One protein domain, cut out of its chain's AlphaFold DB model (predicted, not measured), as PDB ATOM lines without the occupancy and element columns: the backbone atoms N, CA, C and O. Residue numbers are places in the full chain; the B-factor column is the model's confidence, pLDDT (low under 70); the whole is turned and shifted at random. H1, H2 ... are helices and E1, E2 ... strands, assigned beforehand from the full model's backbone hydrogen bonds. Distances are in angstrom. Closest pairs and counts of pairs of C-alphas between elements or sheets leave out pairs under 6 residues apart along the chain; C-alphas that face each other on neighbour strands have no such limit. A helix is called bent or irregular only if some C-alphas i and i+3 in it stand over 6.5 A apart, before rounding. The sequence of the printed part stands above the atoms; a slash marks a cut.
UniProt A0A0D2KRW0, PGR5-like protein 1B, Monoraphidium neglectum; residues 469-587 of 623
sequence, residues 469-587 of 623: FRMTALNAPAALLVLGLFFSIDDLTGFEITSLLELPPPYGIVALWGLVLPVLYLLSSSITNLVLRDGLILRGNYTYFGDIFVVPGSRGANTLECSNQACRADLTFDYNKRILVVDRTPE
ATOM      1  N   PHE A 469     144.915 147.654 165.997       89.69
ATOM      2  CA  PHE A 469     145.825 147.942 164.893       89.69
ATOM      3  C   PHE A 469     145.041 148.180 163.603       89.69
ATOM      4  O   PHE A 469     145.230 149.202 162.948       89.69
ATOM      5  N   ARG A 470     144.096 147.294 163.270       88.38
ATOM      6  CA  ARG A 470     143.244 147.461 162.082       88.38
ATOM      7  C   ARG A 470     142.278 148.634 162.209       88.38
ATOM      8  O   ARG A 470     142.074 149.349 161.232       88.38
ATOM      9  N   MET A 471     141.743 148.872 163.405       85.75
ATOM     10  CA  MET A 471     140.937 150.065 163.687       85.75
ATOM     11  C   MET A 471     141.732 151.355 163.461       85.75
ATOM     12  O   MET A 471     141.217 152.308 162.888       85.75
ATOM     13  N   THR A 472     143.010 151.372 163.838       86.75
ATOM     14  CA  THR A 472     143.889 152.522 163.588       86.75
ATOM     15  C   THR A 472     144.264 152.629 162.109       86.75
ATOM     16  O   THR A 472     144.262 153.726 161.556       86.75
ATOM     17  N   ALA A 473     144.520 151.503 161.437       88.94
ATOM     18  CA  ALA A 473     144.864 151.459 160.016       88.94
ATOM     19  C   ALA A 473     143.739 151.980 159.104       88.94
ATOM     20  O   ALA A 473     144.030 152.530 158.043       88.94
ATOM     21  N   LEU A 474     142.471 151.895 159.527       87.06
ATOM     22  CA  LEU A 474     141.340 152.524 158.827       87.06
ATOM     23  C   LEU A 474     141.494 154.049 158.688       87.06
ATOM     24  O   LEU A 474     140.990 154.618 157.725       87.06
ATOM     25  N   ASN A 475     142.233 154.708 159.590       87.50
ATOM     26  CA  ASN A 475     142.518 156.143 159.509       87.50
ATOM     27  C   ASN A 475     143.672 156.488 158.553       87.50
ATOM     28  O   ASN A 475     143.890 157.665 158.265       87.50
ATOM     29  N   ALA A 476     144.433 155.505 158.057       89.69
ATOM     30  CA  ALA A 476     145.626 155.769 157.253       89.69
ATOM     31  C   ALA A 476     145.331 156.507 155.929       89.69
ATOM     32  O   ALA A 476     146.036 157.474 155.639       89.69
ATOM     33  N   PRO A 477     144.287 156.159 155.144       89.50
ATOM     34  CA  PRO A 477     143.977 156.890 153.912       89.50
ATOM     35  C   PRO A 477     143.594 158.353 154.169       89.50
ATOM     36  O   PRO A 477     144.062 159.247 153.466       89.50
ATOM     37  N   ALA A 478     142.794 158.613 155.206       89.06
ATOM     38  CA  ALA A 478     142.433 159.971 155.607       89.06
ATOM     39  C   ALA A 478     143.660 160.752 156.103       89.06
ATOM     40  O   ALA A 478     143.831 161.917 155.750       89.06
ATOM     41  N   ALA A 479     144.560 160.098 156.844       89.50
ATOM     42  CA  ALA A 479     145.805 160.705 157.300       89.50
ATOM     43  C   ALA A 479     146.705 161.107 156.123       89.50
ATOM     44  O   ALA A 479     147.240 162.210 156.139       89.50
ATOM     45  N   LEU A 480     146.823 160.272 155.084       91.25
ATOM     46  CA  LEU A 480     147.588 160.604 153.877       91.25
ATOM     47  C   LEU A 480     146.979 161.781 153.107       91.25
ATOM     48  O   LEU A 480     147.722 162.635 152.628       91.25
ATOM     49  N   LEU A 481     145.648 161.865 153.018       90.81
ATOM     50  CA  LEU A 481     144.972 163.001 152.383       90.81
ATOM     51  C   LEU A 481     145.174 164.302 153.163       90.81
ATOM     52  O   LEU A 481     145.497 165.326 152.566       90.81
ATOM     53  N   VAL A 482     145.014 164.272 154.489       90.81
ATOM     54  CA  VAL A 482     145.227 165.449 155.347       90.81
ATOM     55  C   VAL A 482     146.692 165.870 155.330       90.81
ATOM     56  O   VAL A 482     146.970 167.057 155.225       90.81
ATOM     57  N   LEU A 483     147.623 164.918 155.381       88.69
ATOM     58  CA  LEU A 483     149.055 165.189 155.301       88.69
ATOM     59  C   LEU A 483     149.436 165.782 153.938       88.69
ATOM     60  O   LEU A 483     150.163 166.768 153.879       88.69
ATOM     61  N   GLY A 484     148.905 165.228 152.845       89.25
ATOM     62  CA  GLY A 484     149.107 165.763 151.499       89.25
ATOM     63  C   GLY A 484     148.545 167.175 151.344       89.25
ATOM     64  O   GLY A 484     149.215 168.039 150.785       89.25
ATOM     65  N   LEU A 485     147.354 167.443 151.892       87.81
ATOM     66  CA  LEU A 485     146.766 168.782 151.911       87.81
ATOM     67  C   LEU A 485     147.587 169.746 152.777       87.81
ATOM     68  O   LEU A 485     147.788 170.887 152.382       87.81
ATOM     69  N   PHE A 486     148.082 169.285 153.926       86.12
ATOM     70  CA  PHE A 486     148.933 170.065 154.818       86.12
ATOM     71  C   PHE A 486     150.218 170.516 154.109       86.12
ATOM     72  O   PHE A 486     150.488 171.713 154.080       86.12
ATOM     73  N   PHE A 487     150.939 169.602 153.448       84.94
ATOM     74  CA  PHE A 487     152.124 169.947 152.650       84.94
ATOM     75  C   PHE A 487     151.794 170.798 151.417       84.94
ATOM     76  O   PHE A 487     152.508 171.742 151.112       84.94
ATOM     77  N   SER A 488     150.675 170.532 150.738       85.25
ATOM     78  CA  SER A 488     150.271 171.335 149.573       85.25
ATOM     79  C   SER A 488     149.932 172.781 149.953       85.25
ATOM     80  O   SER A 488     150.167 173.703 149.175       85.25
ATOM     81  N   ILE A 489     149.353 172.995 151.139       83.19
ATOM     82  CA  ILE A 489     149.082 174.334 151.673       83.19
ATOM     83  C   ILE A 489     150.391 175.007 152.104       83.19
ATOM     84  O   ILE A 489     150.533 176.201 151.857       83.19
ATOM     85  N   ASP A 490     151.339 174.275 152.693       78.31
ATOM     86  CA  ASP A 490     152.685 174.777 153.027       78.31
ATOM     87  C   ASP A 490     153.381 175.341 151.772       78.31
ATOM     88  O   ASP A 490     153.709 176.529 151.721       78.31
ATOM     89  N   ASP A 491     153.439 174.543 150.698       79.69
ATOM     90  CA  ASP A 491     154.031 174.930 149.410       79.69
ATOM     91  C   ASP A 491     153.322 176.134 148.766       79.69
ATOM     92  O   ASP A 491     153.963 177.030 148.212       79.69
ATOM     93  N   LEU A 492     151.984 176.173 148.819       81.69
ATOM     94  CA  LEU A 492     151.193 177.226 148.172       81.69
ATOM     95  C   LEU A 492     151.213 178.543 148.955       81.69
ATOM     96  O   LEU A 492     151.148 179.623 148.364       81.69
ATOM     97  N   THR A 493     151.236 178.468 150.284       72.81
ATOM     98  CA  THR A 493     151.161 179.649 151.149       72.81
ATOM     99  C   THR A 493     152.533 180.229 151.472       72.81
ATOM    100  O   THR A 493     152.600 181.386 151.889       72.81
ATOM    101  N   GLY A 494     153.617 179.476 151.247       67.38
ATOM    102  CA  GLY A 494     154.992 179.929 151.466       67.38
ATOM    103  C   GLY A 494     155.293 180.293 152.922       67.38
ATOM    104  O   GLY A 494     156.306 180.930 153.200       67.38
ATOM    105  N   PHE A 495     154.406 179.936 153.855       63.03
ATOM    106  CA  PHE A 495     154.732 179.913 155.271       63.03
ATOM    107  C   PHE A 495     155.652 178.721 155.448       63.03
ATOM    108  O   PHE A 495     155.224 177.608 155.224       63.03
ATOM    109  N   GLU A 496     156.904 178.930 155.815       63.00
ATOM    110  CA  GLU A 496     157.827 177.835 156.104       63.00
ATOM    111  C   GLU A 496     157.391 177.120 157.406       63.00
ATOM    112  O   GLU A 496     157.976 177.331 158.468       63.00
ATOM    113  N   ILE A 497     156.333 176.299 157.406       60.59
ATOM    114  CA  ILE A 497     155.923 175.539 158.606       60.59
ATOM    115  C   ILE A 497     156.984 174.468 158.924       60.59
ATOM    116  O   ILE A 497     157.154 174.066 160.076       60.59
ATOM    117  N   THR A 498     157.792 174.090 157.934       61.06
ATOM    118  CA  THR A 498     159.088 173.411 158.094       61.06
ATOM    119  C   THR A 498     160.061 174.175 159.005       61.06
ATOM    120  O   THR A 498     160.636 173.558 159.903       61.06
ATOM    121  N   SER A 499     160.147 175.508 158.913       60.56
ATOM    122  CA  SER A 499     160.910 176.340 159.864       60.56
ATOM    123  C   SER A 499     160.323 176.298 161.283       60.56
ATOM    124  O   SER A 499     161.049 176.524 162.248       60.56
ATOM    125  N   LEU A 500     159.032 175.954 161.450       62.06
ATOM    126  CA  LEU A 500     158.412 175.717 162.763       62.06
ATOM    127  C   LEU A 500     158.897 174.401 163.413       62.06
ATOM    128  O   LEU A 500     158.977 174.297 164.639       62.06
ATOM    129  N   LEU A 501     159.228 173.394 162.599       61.41
ATOM    130  CA  LEU A 501     159.866 172.147 163.044       61.41
ATOM    131  C   LEU A 501     161.364 172.334 163.320       61.41
ATOM    132  O   LEU A 501     161.912 171.643 164.176       61.41
ATOM    133  N   GLU A 502     161.997 173.282 162.633       66.75
ATOM    134  CA  GLU A 502     163.414 173.631 162.774       66.75
ATOM    135  C   GLU A 502     163.675 174.669 163.884       66.75
ATOM    136  O   GLU A 502     164.791 175.171 164.041       66.75
ATOM    137  N   LEU A 503     162.662 174.968 164.714       72.62
ATOM    138  CA  LEU A 503     162.863 175.758 165.926       72.62
ATOM    139  C   LEU A 503     163.960 175.119 166.799       72.62
ATOM    140  O   LEU A 503     163.958 173.896 166.986       72.62
ATOM    141  N   PRO A 504     164.841 175.932 167.417       78.62
ATOM    142  CA  PRO A 504     165.907 175.422 168.267       78.62
ATOM    143  C   PRO A 504     165.338 174.486 169.350       78.62
ATOM    144  O   PRO A 504     164.274 174.780 169.920       78.62
ATOM    145  N   PRO A 505     166.018 173.362 169.654       80.88
ATOM    146  CA  PRO A 505     165.568 172.438 170.690       80.88
ATOM    147  C   PRO A 505     165.332 173.199 172.004       80.88
ATOM    148  O   PRO A 505     166.210 173.969 172.406       80.88
ATOM    149  N   PRO A 506     164.177 173.040 172.684       79.44
ATOM    150  CA  PRO A 506     163.167 171.978 172.554       79.44
ATOM    151  C   PRO A 506     161.880 172.352 171.782       79.44
ATOM    152  O   PRO A 506     160.955 171.541 171.717       79.44
ATOM    153  N   TYR A 507     161.766 173.565 171.235       81.62
ATOM    154  CA  TYR A 507     160.472 174.100 170.790       81.62
ATOM    155  C   TYR A 507     159.913 173.419 169.530       81.62
ATOM    156  O   TYR A 507     158.702 173.216 169.459       81.62
ATOM    157  N   GLY A 508     160.761 172.992 168.585       81.88
ATOM    158  CA  GLY A 508     160.319 172.265 167.385       81.88
ATOM    159  C   GLY A 508     159.678 170.907 167.703       81.88
ATOM    160  O   GLY A 508     158.626 170.563 167.167       81.88
ATOM    161  N   ILE A 509     160.238 170.168 168.669       83.12
ATOM    162  CA  ILE A 509     159.686 168.882 169.130       83.12
ATOM    163  C   ILE A 509     158.328 169.100 169.807       83.12
ATOM    164  O   ILE A 509     157.380 168.359 169.549       83.12
ATOM    165  N   VAL A 510     158.212 170.137 170.639       85.88
ATOM    166  CA  VAL A 510     156.954 170.477 171.319       85.88
ATOM    167  C   VAL A 510     155.885 170.917 170.318       85.88
ATOM    168  O   VAL A 510     154.733 170.517 170.455       85.88
ATOM    169  N   ALA A 511     156.240 171.685 169.287       83.81
ATOM    170  CA  ALA A 511     155.306 172.075 168.235       83.81
ATOM    171  C   ALA A 511     154.840 170.867 167.402       83.81
ATOM    172  O   ALA A 511     153.639 170.702 167.176       83.81
ATOM    173  N   LEU A 512     155.757 169.977 167.012       83.50
ATOM    174  CA  LEU A 512     155.430 168.779 166.240       83.50
ATOM    175  C   LEU A 512     154.517 167.826 167.024       83.50
ATOM    176  O   LEU A 512     153.452 167.452 166.539       83.50
ATOM    177  N   TRP A 513     154.905 167.451 168.244       84.69
ATOM    178  CA  TRP A 513     154.173 166.470 169.052       84.69
ATOM    179  C   TRP A 513     152.972 167.056 169.797       84.69
ATOM    180  O   TRP A 513     152.002 166.347 170.042       84.69
ATOM    181  N   GLY A 514     153.025 168.336 170.166       87.38
ATOM    182  CA  GLY A 514     151.988 169.002 170.953       87.38
ATOM    183  C   GLY A 514     150.915 169.703 170.123       87.38
ATOM    184  O   GLY A 514     149.799 169.863 170.611       87.38
ATOM    185  N   LEU A 515     151.220 170.110 168.885       85.06
ATOM    186  CA  LEU A 515     150.288 170.864 168.043       85.06
ATOM    187  C   LEU A 515     150.054 170.192 166.688       85.06
ATOM    188  O   LEU A 515     148.912 169.888 166.364       85.06
ATOM    189  N   VAL A 516     151.103 169.904 165.917       84.56
ATOM    190  CA  VAL A 516     150.949 169.407 164.538       84.56
ATOM    191  C   VAL A 516     150.364 167.991 164.507       84.56
ATOM    192  O   VAL A 516     149.322 167.780 163.892       84.56
ATOM    193  N   LEU A 517     150.969 167.024 165.203       87.81
ATOM    194  CA  LEU A 517     150.494 165.634 165.211       87.81
ATOM    195  C   LEU A 517     149.073 165.482 165.793       87.81
ATOM    196  O   LEU A 517     148.260 164.813 165.151       87.81
ATOM    197  N   PRO A 518     148.709 166.108 166.933       90.38
ATOM    198  CA  PRO A 518     147.341 166.051 167.442       90.38
ATOM    199  C   PRO A 518     146.324 166.694 166.496       90.38
ATOM    200  O   PRO A 518     145.253 166.129 166.291       90.38
ATOM    201  N   VAL A 519     146.647 167.835 165.872       88.19
ATOM    202  CA  VAL A 519     145.752 168.495 164.903       88.19
ATOM    203  C   VAL A 519     145.552 167.622 163.666       88.19
ATOM    204  O   VAL A 519     144.412 167.400 163.261       88.19
ATOM    205  N   LEU A 520     146.624 167.056 163.105       87.88
ATOM    206  CA  LEU A 520     146.535 166.125 161.974       87.88
ATOM    207  C   LEU A 520     145.705 164.885 162.327       87.88
ATOM    208  O   LEU A 520     144.869 164.459 161.529       87.88
ATOM    209  N   TYR A 521     145.888 164.327 163.527       89.56
ATOM    210  CA  TYR A 521     145.104 163.188 164.003       89.56
ATOM    211  C   TYR A 521     143.620 163.534 164.166       89.56
ATOM    212  O   TYR A 521     142.762 162.758 163.746       89.56
ATOM    213  N   LEU A 522     143.289 164.701 164.723       90.12
ATOM    214  CA  LEU A 522     141.903 165.152 164.873       90.12
ATOM    215  C   LEU A 522     141.232 165.400 163.518       90.12
ATOM    216  O   LEU A 522     140.096 164.974 163.317       90.12
ATOM    217  N   LEU A 523     141.928 166.030 162.567       89.31
ATOM    218  CA  LEU A 523     141.402 166.228 161.212       89.31
ATOM    219  C   LEU A 523     141.196 164.891 160.495       89.31
ATOM    220  O   LEU A 523     140.129 164.652 159.933       89.31
ATOM    221  N   SER A 524     142.196 164.009 160.549       89.62
ATOM    222  CA  SER A 524     142.126 162.682 159.936       89.62
ATOM    223  C   SER A 524     140.990 161.847 160.532       89.62
ATOM    224  O   SER A 524     140.121 161.381 159.799       89.62
ATOM    225  N   SER A 525     140.922 161.736 161.862       86.88
ATOM    226  CA  SER A 525     139.862 160.989 162.550       86.88
ATOM    227  C   SER A 525     138.475 161.595 162.333       86.88
ATOM    228  O   SER A 525     137.508 160.850 162.216       86.88
ATOM    229  N   SER A 526     138.346 162.919 162.212       88.31
ATOM    230  CA  SER A 526     137.069 163.565 161.885       88.31
ATOM    231  C   SER A 526     136.576 163.192 160.483       88.31
ATOM    232  O   SER A 526     135.396 162.873 160.321       88.31
ATOM    233  N   ILE A 527     137.471 163.163 159.492       86.81
ATOM    234  CA  ILE A 527     137.148 162.713 158.130       86.81
ATOM    235  C   ILE A 527     136.797 161.224 158.137       86.81
ATOM    236  O   ILE A 527     135.791 160.835 157.544       86.81
ATOM    237  N   THR A 528     137.566 160.391 158.845       85.56
ATOM    238  CA  THR A 528     137.259 158.961 158.946       85.56
ATOM    239  C   THR A 528     135.917 158.722 159.626       85.56
ATOM    240  O   THR A 528     135.122 157.964 159.090       85.56
ATOM    241  N   ASN A 529     135.598 159.411 160.724       83.25
ATOM    242  CA  ASN A 529     134.312 159.290 161.422       83.25
ATOM    243  C   ASN A 529     133.117 159.756 160.575       83.25
ATOM    244  O   ASN A 529     131.976 159.378 160.840       83.25
ATOM    245  N   LEU A 530     133.340 160.586 159.553       83.94
ATOM    246  CA  LEU A 530     132.294 160.953 158.603       83.94
ATOM    247  C   LEU A 530     131.976 159.809 157.627       83.94
ATOM    248  O   LEU A 530     130.827 159.672 157.207       83.94
ATOM    249  N   VAL A 531     132.975 158.993 157.285       84.00
ATOM    250  CA  VAL A 531     132.871 157.894 156.311       84.00
ATOM    251  C   VAL A 531     132.582 156.545 156.979       84.00
ATOM    252  O   VAL A 531     131.825 155.746 156.439       84.00
ATOM    253  N   LEU A 532     133.170 156.291 158.143       82.62
ATOM    254  CA  LEU A 532     133.102 155.054 158.913       82.62
ATOM    255  C   LEU A 532     132.727 155.413 160.352       82.62
ATOM    256  O   LEU A 532     133.584 155.827 161.133       82.62
ATOM    257  N   ARG A 533     131.449 155.277 160.709       76.88
ATOM    258  CA  ARG A 533     130.978 155.558 162.077       76.88
ATOM    259  C   ARG A 533     131.029 154.298 162.925       76.88
ATOM    260  O   ARG A 533     130.626 153.232 162.466       76.88
ATOM    261  N   ASP A 534     131.501 154.449 164.161       76.50
ATOM    262  CA  ASP A 534     131.521 153.395 165.183       76.50
ATOM    263  C   ASP A 534     132.182 152.086 164.713       76.50
ATOM    264  O   ASP A 534     131.685 150.990 164.961       76.50
ATOM    265  N   GLY A 535     133.316 152.209 164.009       78.88
ATOM    266  CA  GLY A 535     134.030 151.087 163.401       78.88
ATOM    267  C   GLY A 535     134.740 150.193 164.416       78.88
ATOM    268  O   GLY A 535     135.899 150.434 164.742       78.88
ATOM    269  N   LEU A 536     134.084 149.130 164.874       86.19
ATOM    270  CA  LEU A 536     134.671 148.083 165.706       86.19
ATOM    271  C   LEU A 536     135.067 146.884 164.841       86.19
ATOM    272  O   LEU A 536     134.226 146.286 164.172       86.19
ATOM    273  N   ILE A 537     136.343 146.496 164.903       88.12
ATOM    274  CA  ILE A 537     136.830 145.267 164.265       88.12
ATOM    275  C   ILE A 537     137.134 144.225 165.333       88.12
ATOM    276  O   ILE A 537     137.943 144.473 166.228       88.12
ATOM    277  N   LEU A 538     136.533 143.041 165.207       87.25
ATOM    278  CA  LEU A 538     136.824 141.903 166.079       87.25
ATOM    279  C   LEU A 538     137.761 140.892 165.406       87.25
ATOM    280  O   LEU A 538     137.644 140.581 164.217       87.25
ATOM    281  N   ARG A 539     138.691 140.349 166.194       83.19
ATOM    282  CA  ARG A 539     139.668 139.333 165.789       83.19
ATOM    283  C   ARG A 539     139.042 137.931 165.774       83.19
ATOM    284  O   ARG A 539     138.191 137.606 166.595       83.19
ATOM    285  N   GLY A 540     139.485 137.099 164.826       75.62
ATOM    286  CA  GLY A 540     139.004 135.731 164.593       75.62
ATOM    287  C   GLY A 540     138.893 135.469 163.095       75.62
ATOM    288  O   GLY A 540     139.765 134.843 162.506       75.62
ATOM    289  N   ASN A 541     137.871 136.059 162.473       75.00
ATOM    290  CA  ASN A 541     137.660 136.053 161.021       75.00
ATOM    291  C   ASN A 541     137.460 137.473 160.453       75.00
ATOM    292  O   ASN A 541     136.822 137.642 159.424       75.00
ATOM    293  N   TYR A 542     137.977 138.471 161.183       83.94
ATOM    294  CA  TYR A 542     137.871 139.914 160.938       83.94
ATOM    295  C   TYR A 542     136.468 140.370 160.548       83.94
ATOM    296  O   TYR A 542     136.111 140.442 159.376       83.94
ATOM    297  N   THR A 543     135.676 140.719 161.554       85.69
ATOM    298  CA  THR A 543     134.326 141.243 161.344       85.69
ATOM    299  C   THR A 543     134.334 142.734 161.602       85.69
ATOM    300  O   THR A 543     134.904 143.186 162.592       85.69
ATOM    301  N   TYR A 544     133.736 143.498 160.692       87.25
ATOM    302  CA  TYR A 544     133.539 144.929 160.868       87.25
ATOM    303  C   TYR A 544     132.111 145.179 161.349       87.25
ATOM    304  O   TYR A 544     131.149 144.727 160.726       87.25
ATOM    305  N   PHE A 545     131.993 145.897 162.455       85.88
ATOM    306  CA  PHE A 545     130.753 146.475 162.943       85.88
ATOM    307  C   PHE A 545     130.886 147.986 162.827       85.88
ATOM    308  O   PHE A 545     131.891 148.540 163.258       85.88
ATOM    309  N   GLY A 546     129.900 148.640 162.232       84.38
ATOM    310  CA  GLY A 546     129.925 150.082 162.011       84.38
ATOM    311  C   GLY A 546     129.160 150.462 160.755       84.38
ATOM    312  O   GLY A 546     128.872 149.614 159.906       84.38
ATOM    313  N   ASP A 547     128.824 151.739 160.642       85.56
ATOM    314  CA  ASP A 547     128.114 152.257 159.479       85.56
ATOM    315  C   ASP A 547     129.133 152.661 158.407       85.56
ATOM    316  O   ASP A 547     130.079 153.409 158.678       85.56
ATOM    317  N   ILE A 548     128.935 152.167 157.183       84.69
ATOM    318  CA  ILE A 548     129.762 152.515 156.026       84.69
ATOM    319  C   ILE A 548     128.995 153.573 155.230       84.69
ATOM    320  O   ILE A 548     127.950 153.295 154.635       84.69
ATOM    321  N   PHE A 549     129.504 154.802 155.215       83.38
ATOM    322  CA  PHE A 549     128.823 155.986 154.693       83.38
ATOM    323  C   PHE A 549     127.415 156.166 155.299       83.38
ATOM    324  O   PHE A 549     127.265 156.454 156.481       83.38
ATOM    325  N   VAL A 550     126.379 156.032 154.465       81.44
ATOM    326  CA  VAL A 550     124.957 156.196 154.817       81.44
ATOM    327  C   VAL A 550     124.286 154.836 155.048       81.44
ATOM    328  O   VAL A 550     123.140 154.777 155.483       81.44
ATOM    329  N   VAL A 551     124.976 153.729 154.748       82.50
ATOM    330  CA  VAL A 551     124.415 152.386 154.896       82.50
ATOM    331  C   VAL A 551     124.611 151.938 156.345       82.50
ATOM    332  O   VAL A 551     125.760 151.789 156.776       82.50
ATOM    333  N   PRO A 552     123.519 151.722 157.105       80.44
ATOM    334  CA  PRO A 552     123.630 151.248 158.473       80.44
ATOM    335  C   PRO A 552     124.212 149.835 158.482       80.44
ATOM    336  O   PRO A 552     123.739 148.948 157.765       80.44
ATOM    337  N   GLY A 553     125.246 149.633 159.291       75.69
ATOM    338  CA  GLY A 553     125.851 148.330 159.504       75.69
ATOM    339  C   GLY A 553     125.013 147.448 160.422       75.69
ATOM    340  O   GLY A 553     124.096 147.886 161.121       75.69
ATOM    341  N   SER A 554     125.354 146.168 160.458       74.12
ATOM    342  CA  SER A 554     124.826 145.225 161.439       74.12
ATOM    343  C   SER A 554     125.364 145.559 162.835       74.12
ATOM    344  O   SER A 554     126.568 145.566 163.060       74.12
ATOM    345  N   ARG A 555     124.467 145.843 163.789       72.31
ATOM    346  CA  ARG A 555     124.819 146.229 165.176       72.31
ATOM    347  C   ARG A 555     124.633 145.115 166.214       72.31
ATOM    348  O   ARG A 555     125.018 145.277 167.363       72.31
ATOM    349  N   GLY A 556     123.998 144.007 165.826       78.75
ATOM    350  CA  GLY A 556     123.661 142.901 166.729       78.75
ATOM    351  C   GLY A 556     124.635 141.737 166.606       78.75
ATOM    352  O   GLY A 556     125.532 141.581 167.431       78.75
ATOM    353  N   ALA A 557     124.454 140.940 165.555       84.81
ATOM    354  CA  ALA A 557     125.284 139.783 165.268       84.81
ATOM    355  C   ALA A 557     125.650 139.724 163.781       84.81
ATOM    356  O   ALA A 557     124.854 140.115 162.927       84.81
ATOM    357  N   ASN A 558     126.847 139.220 163.490       86.56
ATOM    358  CA  ASN A 558     127.347 139.002 162.137       86.56
ATOM    359  C   ASN A 558     127.679 137.533 161.912       86.56
ATOM    360  O   ASN A 558     128.518 136.979 162.616       86.56
ATOM    361  N   THR A 559     127.045 136.923 160.911       85.81
ATOM    362  CA  THR A 559     127.328 135.557 160.454       85.81
ATOM    363  C   THR A 559     128.357 135.608 159.324       85.81
ATOM    364  O   THR A 559     128.073 136.189 158.276       85.81
ATOM    365  N   LEU A 560     129.528 135.005 159.505       84.00
ATOM    366  CA  LEU A 560     130.560 134.886 158.475       84.00
ATOM    367  C   LEU A 560     130.986 133.436 158.289       84.00
ATOM    368  O   LEU A 560     131.060 132.671 159.245       84.00
ATOM    369  N   GLU A 561     131.368 133.082 157.071       83.19
ATOM    370  CA  GLU A 561     132.017 131.801 156.810       83.19
ATOM    371  C   GLU A 561     133.502 131.884 157.154       83.19
ATOM    372  O   GLU A 561     134.167 132.863 156.810       83.19
ATOM    373  N   CYS A 562     134.033 130.865 157.833       82.62
ATOM    374  CA  CYS A 562     135.456 130.783 158.164       82.62
ATOM    375  C   CYS A 562     136.335 130.996 156.914       82.62
ATOM    376  O   CYS A 562     136.182 130.278 155.927       82.62
ATOM    377  N   SER A 563     137.283 131.942 156.974       79.69
ATOM    378  CA  SER A 563     138.214 132.252 155.872       79.69
ATOM    379  C   SER A 563     139.093 131.058 155.468       79.69
ATOM    380  O   SER A 563     139.548 130.968 154.329       79.69
ATOM    381  N   ASN A 564     139.290 130.084 156.366       79.38
ATOM    382  CA  ASN A 564     139.980 128.852 156.010       79.38
ATOM    383  C   ASN A 564     139.096 127.979 155.102       79.38
ATOM    384  O   ASN A 564     138.072 127.435 155.530       79.38
ATOM    385  N   GLN A 565     139.562 127.791 153.864       72.69
ATOM    386  CA  GLN A 565     138.919 126.999 152.814       72.69
ATOM    387  C   GLN A 565     138.547 125.573 153.263       72.69
ATOM    388  O   GLN A 565     137.584 125.012 152.741       72.69
ATOM    389  N   ALA A 566     139.284 124.998 154.220       72.44
ATOM    390  CA  ALA A 566     139.064 123.648 154.738       72.44
ATOM    391  C   ALA A 566     137.938 123.551 155.786       72.44
ATOM    392  O   ALA A 566     137.370 122.479 155.964       72.44
ATOM    393  N   CYS A 567     137.605 124.642 156.488       73.94
ATOM    394  CA  CYS A 567     136.669 124.607 157.615       73.94
ATOM    395  C   CYS A 567     135.238 124.990 157.211       73.94
ATOM    396  O   CYS A 567     134.299 124.317 157.628       73.94
ATOM    397  N   ARG A 568     135.059 126.059 156.412       77.62
ATOM    398  CA  ARG A 568     133.756 126.581 155.921       77.62
ATOM    399  C   ARG A 568     132.620 126.651 156.965       77.62
ATOM    400  O   ARG A 568     131.447 126.685 156.595       77.62
ATOM    401  N   ALA A 569     132.935 126.680 158.256       82.00
ATOM    402  CA  ALA A 569     131.943 126.755 159.321       82.00
ATOM    403  C   ALA A 569     131.286 128.144 159.358       82.00
ATOM    404  O   ALA A 569     131.945 129.140 159.044       82.00
ATOM    405  N   ASP A 570     130.006 128.203 159.747       83.94
ATOM    406  CA  ASP A 570     129.331 129.478 160.025       83.94
ATOM    407  C   ASP A 570     129.707 129.953 161.425       83.94
ATOM    408  O   ASP A 570     129.467 129.272 162.427       83.94
ATOM    409  N   LEU A 571     130.296 131.139 161.467       87.38
ATOM    410  CA  LEU A 571     130.749 131.829 162.655       87.38
ATOM    411  C   LEU A 571     129.829 133.014 162.926       87.38
ATOM    412  O   LEU A 571     129.704 133.895 162.077       87.38
ATOM    413  N   THR A 572     129.220 133.070 164.104       88.06
ATOM    414  CA  THR A 572     128.398 134.200 164.531       88.06
ATOM    415  C   THR A 572     129.114 135.023 165.582       88.06
ATOM    416  O   THR A 572     129.549 134.529 166.617       88.06
ATOM    417  N   PHE A 573     129.300 136.299 165.272       87.81
ATOM    418  CA  PHE A 573     129.961 137.263 166.137       87.81
ATOM    419  C   PHE A 573     128.912 138.179 166.750       87.81
ATOM    420  O   PHE A 573     128.245 138.899 166.009       87.81
ATOM    421  N   ASP A 574     128.804 138.190 168.074       86.81
ATOM    422  CA  ASP A 574     127.945 139.115 168.814       86.81
ATOM    423  C   ASP A 574     128.697 140.407 169.159       86.81
ATOM    424  O   ASP A 574     129.760 140.364 169.785       86.81
ATOM    425  N   TYR A 575     128.109 141.564 168.838       83.25
ATOM    426  CA  TYR A 575     128.685 142.879 169.148       83.25
ATOM    427  C   TYR A 575     128.750 143.138 170.664       83.25
ATOM    428  O   TYR A 575     129.819 143.416 171.204       83.25
ATOM    429  N   ASN A 576     127.623 142.973 171.368       81.94
ATOM    430  CA  ASN A 576     127.503 143.317 172.793       81.94
ATOM    431  C   ASN A 576     128.285 142.369 173.709       81.94
ATOM    432  O   ASN A 576     128.861 142.790 174.706       81.94
ATOM    433  N   LYS A 577     128.292 141.071 173.386       82.75
ATOM    434  CA  LYS A 577     128.945 140.054 174.223       82.75
ATOM    435  C   LYS A 577     130.404 139.834 173.836       82.75
ATOM    436  O   LYS A 577     131.151 139.241 174.609       82.75
ATOM    437  N   ARG A 578     130.832 140.287 172.649       84.94
ATOM    438  CA  ARG A 578     132.156 139.991 172.071       84.94
ATOM    439  C   ARG A 578     132.475 138.496 172.091       84.94
ATOM    440  O   ARG A 578     133.586 138.084 172.429       84.94
ATOM    441  N   ILE A 579     131.463 137.682 171.804       85.69
ATOM    442  CA  ILE A 579     131.564 136.226 171.711       85.69
ATOM    443  C   ILE A 579     131.499 135.855 170.236       85.69
ATOM    444  O   ILE A 579     130.695 136.398 169.479       85.69
ATOM    445  N   LEU A 580     132.349 134.912 169.859       87.75
ATOM    446  CA  LEU A 580     132.276 134.160 168.624       87.75
ATOM    447  C   LEU A 580     131.637 132.802 168.919       87.75
ATOM    448  O   LEU A 580     132.165 132.036 169.726       87.75
ATOM    449  N   VAL A 581     130.528 132.489 168.262       88.62
ATOM    450  CA  VAL A 581     129.878 131.180 168.329       88.62
ATOM    451  C   VAL A 581     130.069 130.466 166.999       88.62
ATOM    452  O   VAL A 581     129.838 131.025 165.931       88.62
ATOM    453  N   VAL A 582     130.503 129.212 167.053       87.12
ATOM    454  CA  VAL A 582     130.489 128.325 165.889       87.12
ATOM    455  C   VAL A 582     129.104 127.694 165.836       87.12
ATOM    456  O   VAL A 582     128.792 126.818 166.646       87.12
ATOM    457  N   ASP A 583     128.255 128.192 164.940       72.69
ATOM    458  CA  ASP A 583     126.846 127.794 164.874       72.69
ATOM    459  C   ASP A 583     126.621 126.555 164.013       72.69
ATOM    460  O   ASP A 583     125.796 125.718 164.372       72.69
ATOM    461  N   ARG A 584     127.340 126.430 162.892       72.56
ATOM    462  CA  ARG A 584     127.227 125.269 162.002       72.56
ATOM    463  C   ARG A 584     128.590 124.728 161.637       72.56
ATOM    464  O   ARG A 584     129.405 125.437 161.037       72.56
ATOM    465  N   THR A 585     128.804 123.457 161.950       73.62
ATOM    466  CA  THR A 585     129.941 122.711 161.420       73.62
ATOM    467  C   THR A 585     129.702 122.397 159.934       73.62
ATOM    468  O   THR A 585     128.557 122.426 159.466       73.62
ATOM    469  N   PRO A 586     130.753 122.134 159.140       70.56
ATOM    470  CA  PRO A 586     130.589 121.744 157.737       70.56
ATOM    471  C   PRO A 586     129.713 120.491 157.561       70.56
ATOM    472  O   PRO A 586     129.018 120.379 156.552       70.56
ATOM    473  N   GLU A 587     129.708 119.589 158.545       72.81
ATOM    474  CA  GLU A 587     128.867 118.388 158.564       72.81
ATOM    475  C   GLU A 587     127.383 118.758 158.694       72.81
ATOM    476  O   GLU A 587     126.586 118.381 157.835       72.81
TER     477      GLU A 587
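This is residues 469 to 587 of the 623 residues of the protein "PGR5-like protein 1B" of Monoraphidium neglectum (UniProt A0A0D2KRW0). The domain is a long rod in three parts: a loose triangle of helices at one end, a two-stranded hairpin, E1 and E2, with H1 beside E1, and a small three-stranded sheet, E3, E4 and E5, at the other end. In the triangle H2 and the long helix H4 spread apart from where the first part of H2 meets H4b, short H3 bridges their far ends, and H4, bent but nearly straight, leads directly into E1. The printed part has 119 residues, with four named helices followed by five named strands, a mixed class; both sheets, E1 - E2 and E3 - E4 - E5, are antiparallel. The whole is extended, with a radius of gyration of the C-alphas of 20.9 A and spans of 68 by 31 by 27 A.

H1 is residues 469 to 473, beginning at C-alpha 469 at (145.825, 147.942, 164.893). H2 is residues 476 to 493, 25.3 A long, and H3 is residues 497 to 501. H4, residues 507 to 531, was assigned as one helix by its hydrogen bonds but is bent: C-alphas 514 and 517 are 6.8 A apart. Its arms are H4a, residues 507 to 514, 9.9 A, and H4b, residues 517 to 531, 21.2 A, at a shallow tilt of 25 degrees. The strands are E1, residues 532 to 538, 15.4 A; E2, residues 543 to 548, 13.3 A; E3, residues 557 to 561, 13.4 A; E4, residues 570 to 574, 13.1 A; and E5, residues 579 to 584, 15.3 A, ending at C-alpha 584 at (127.227, 125.269, 162.002).

The closest C-alphas of H1 and E1 are those of Met 471 and Ile 537, 6.3 A apart. H2 touches H4b with residues 478 to 483 alone, closest at the C-alphas of Ala 479 and Ser 524, 4.9 A, at a steep tilt of 57 degrees, opposite ways. H3 touches H4a, closest at the C-alphas of Leu 501 and Gly 508, 4.4 A. H2 and H4a are apart. In H1, H2, H3, H4a and H4b every O i to N i+4 pair is within hydrogen-bond range. E1 and E2 form an antiparallel hairpin, with N 536 and O 545 at 2.8 A. The closest C-alphas of E2 and E3 are those of Thr 543 and Asn 558, 7.4 A apart. E3, E4 and E5 are a meander, each strand the antiparallel neighbour of the one before, with N 560 and O 571 at 2.8 A and N 572 and O 581 at 2.8 A.

The two C-alphas farthest apart, those of Pro 504 and Glu 587, are 68.7 A from each other. The printed part has no cut, and no link is long. Residues 491 to 496, of which 491 to 493 belong to H2, stand free. The mean pLDDT of the printed part is 82.0, and residues 494 to 502 are under 70.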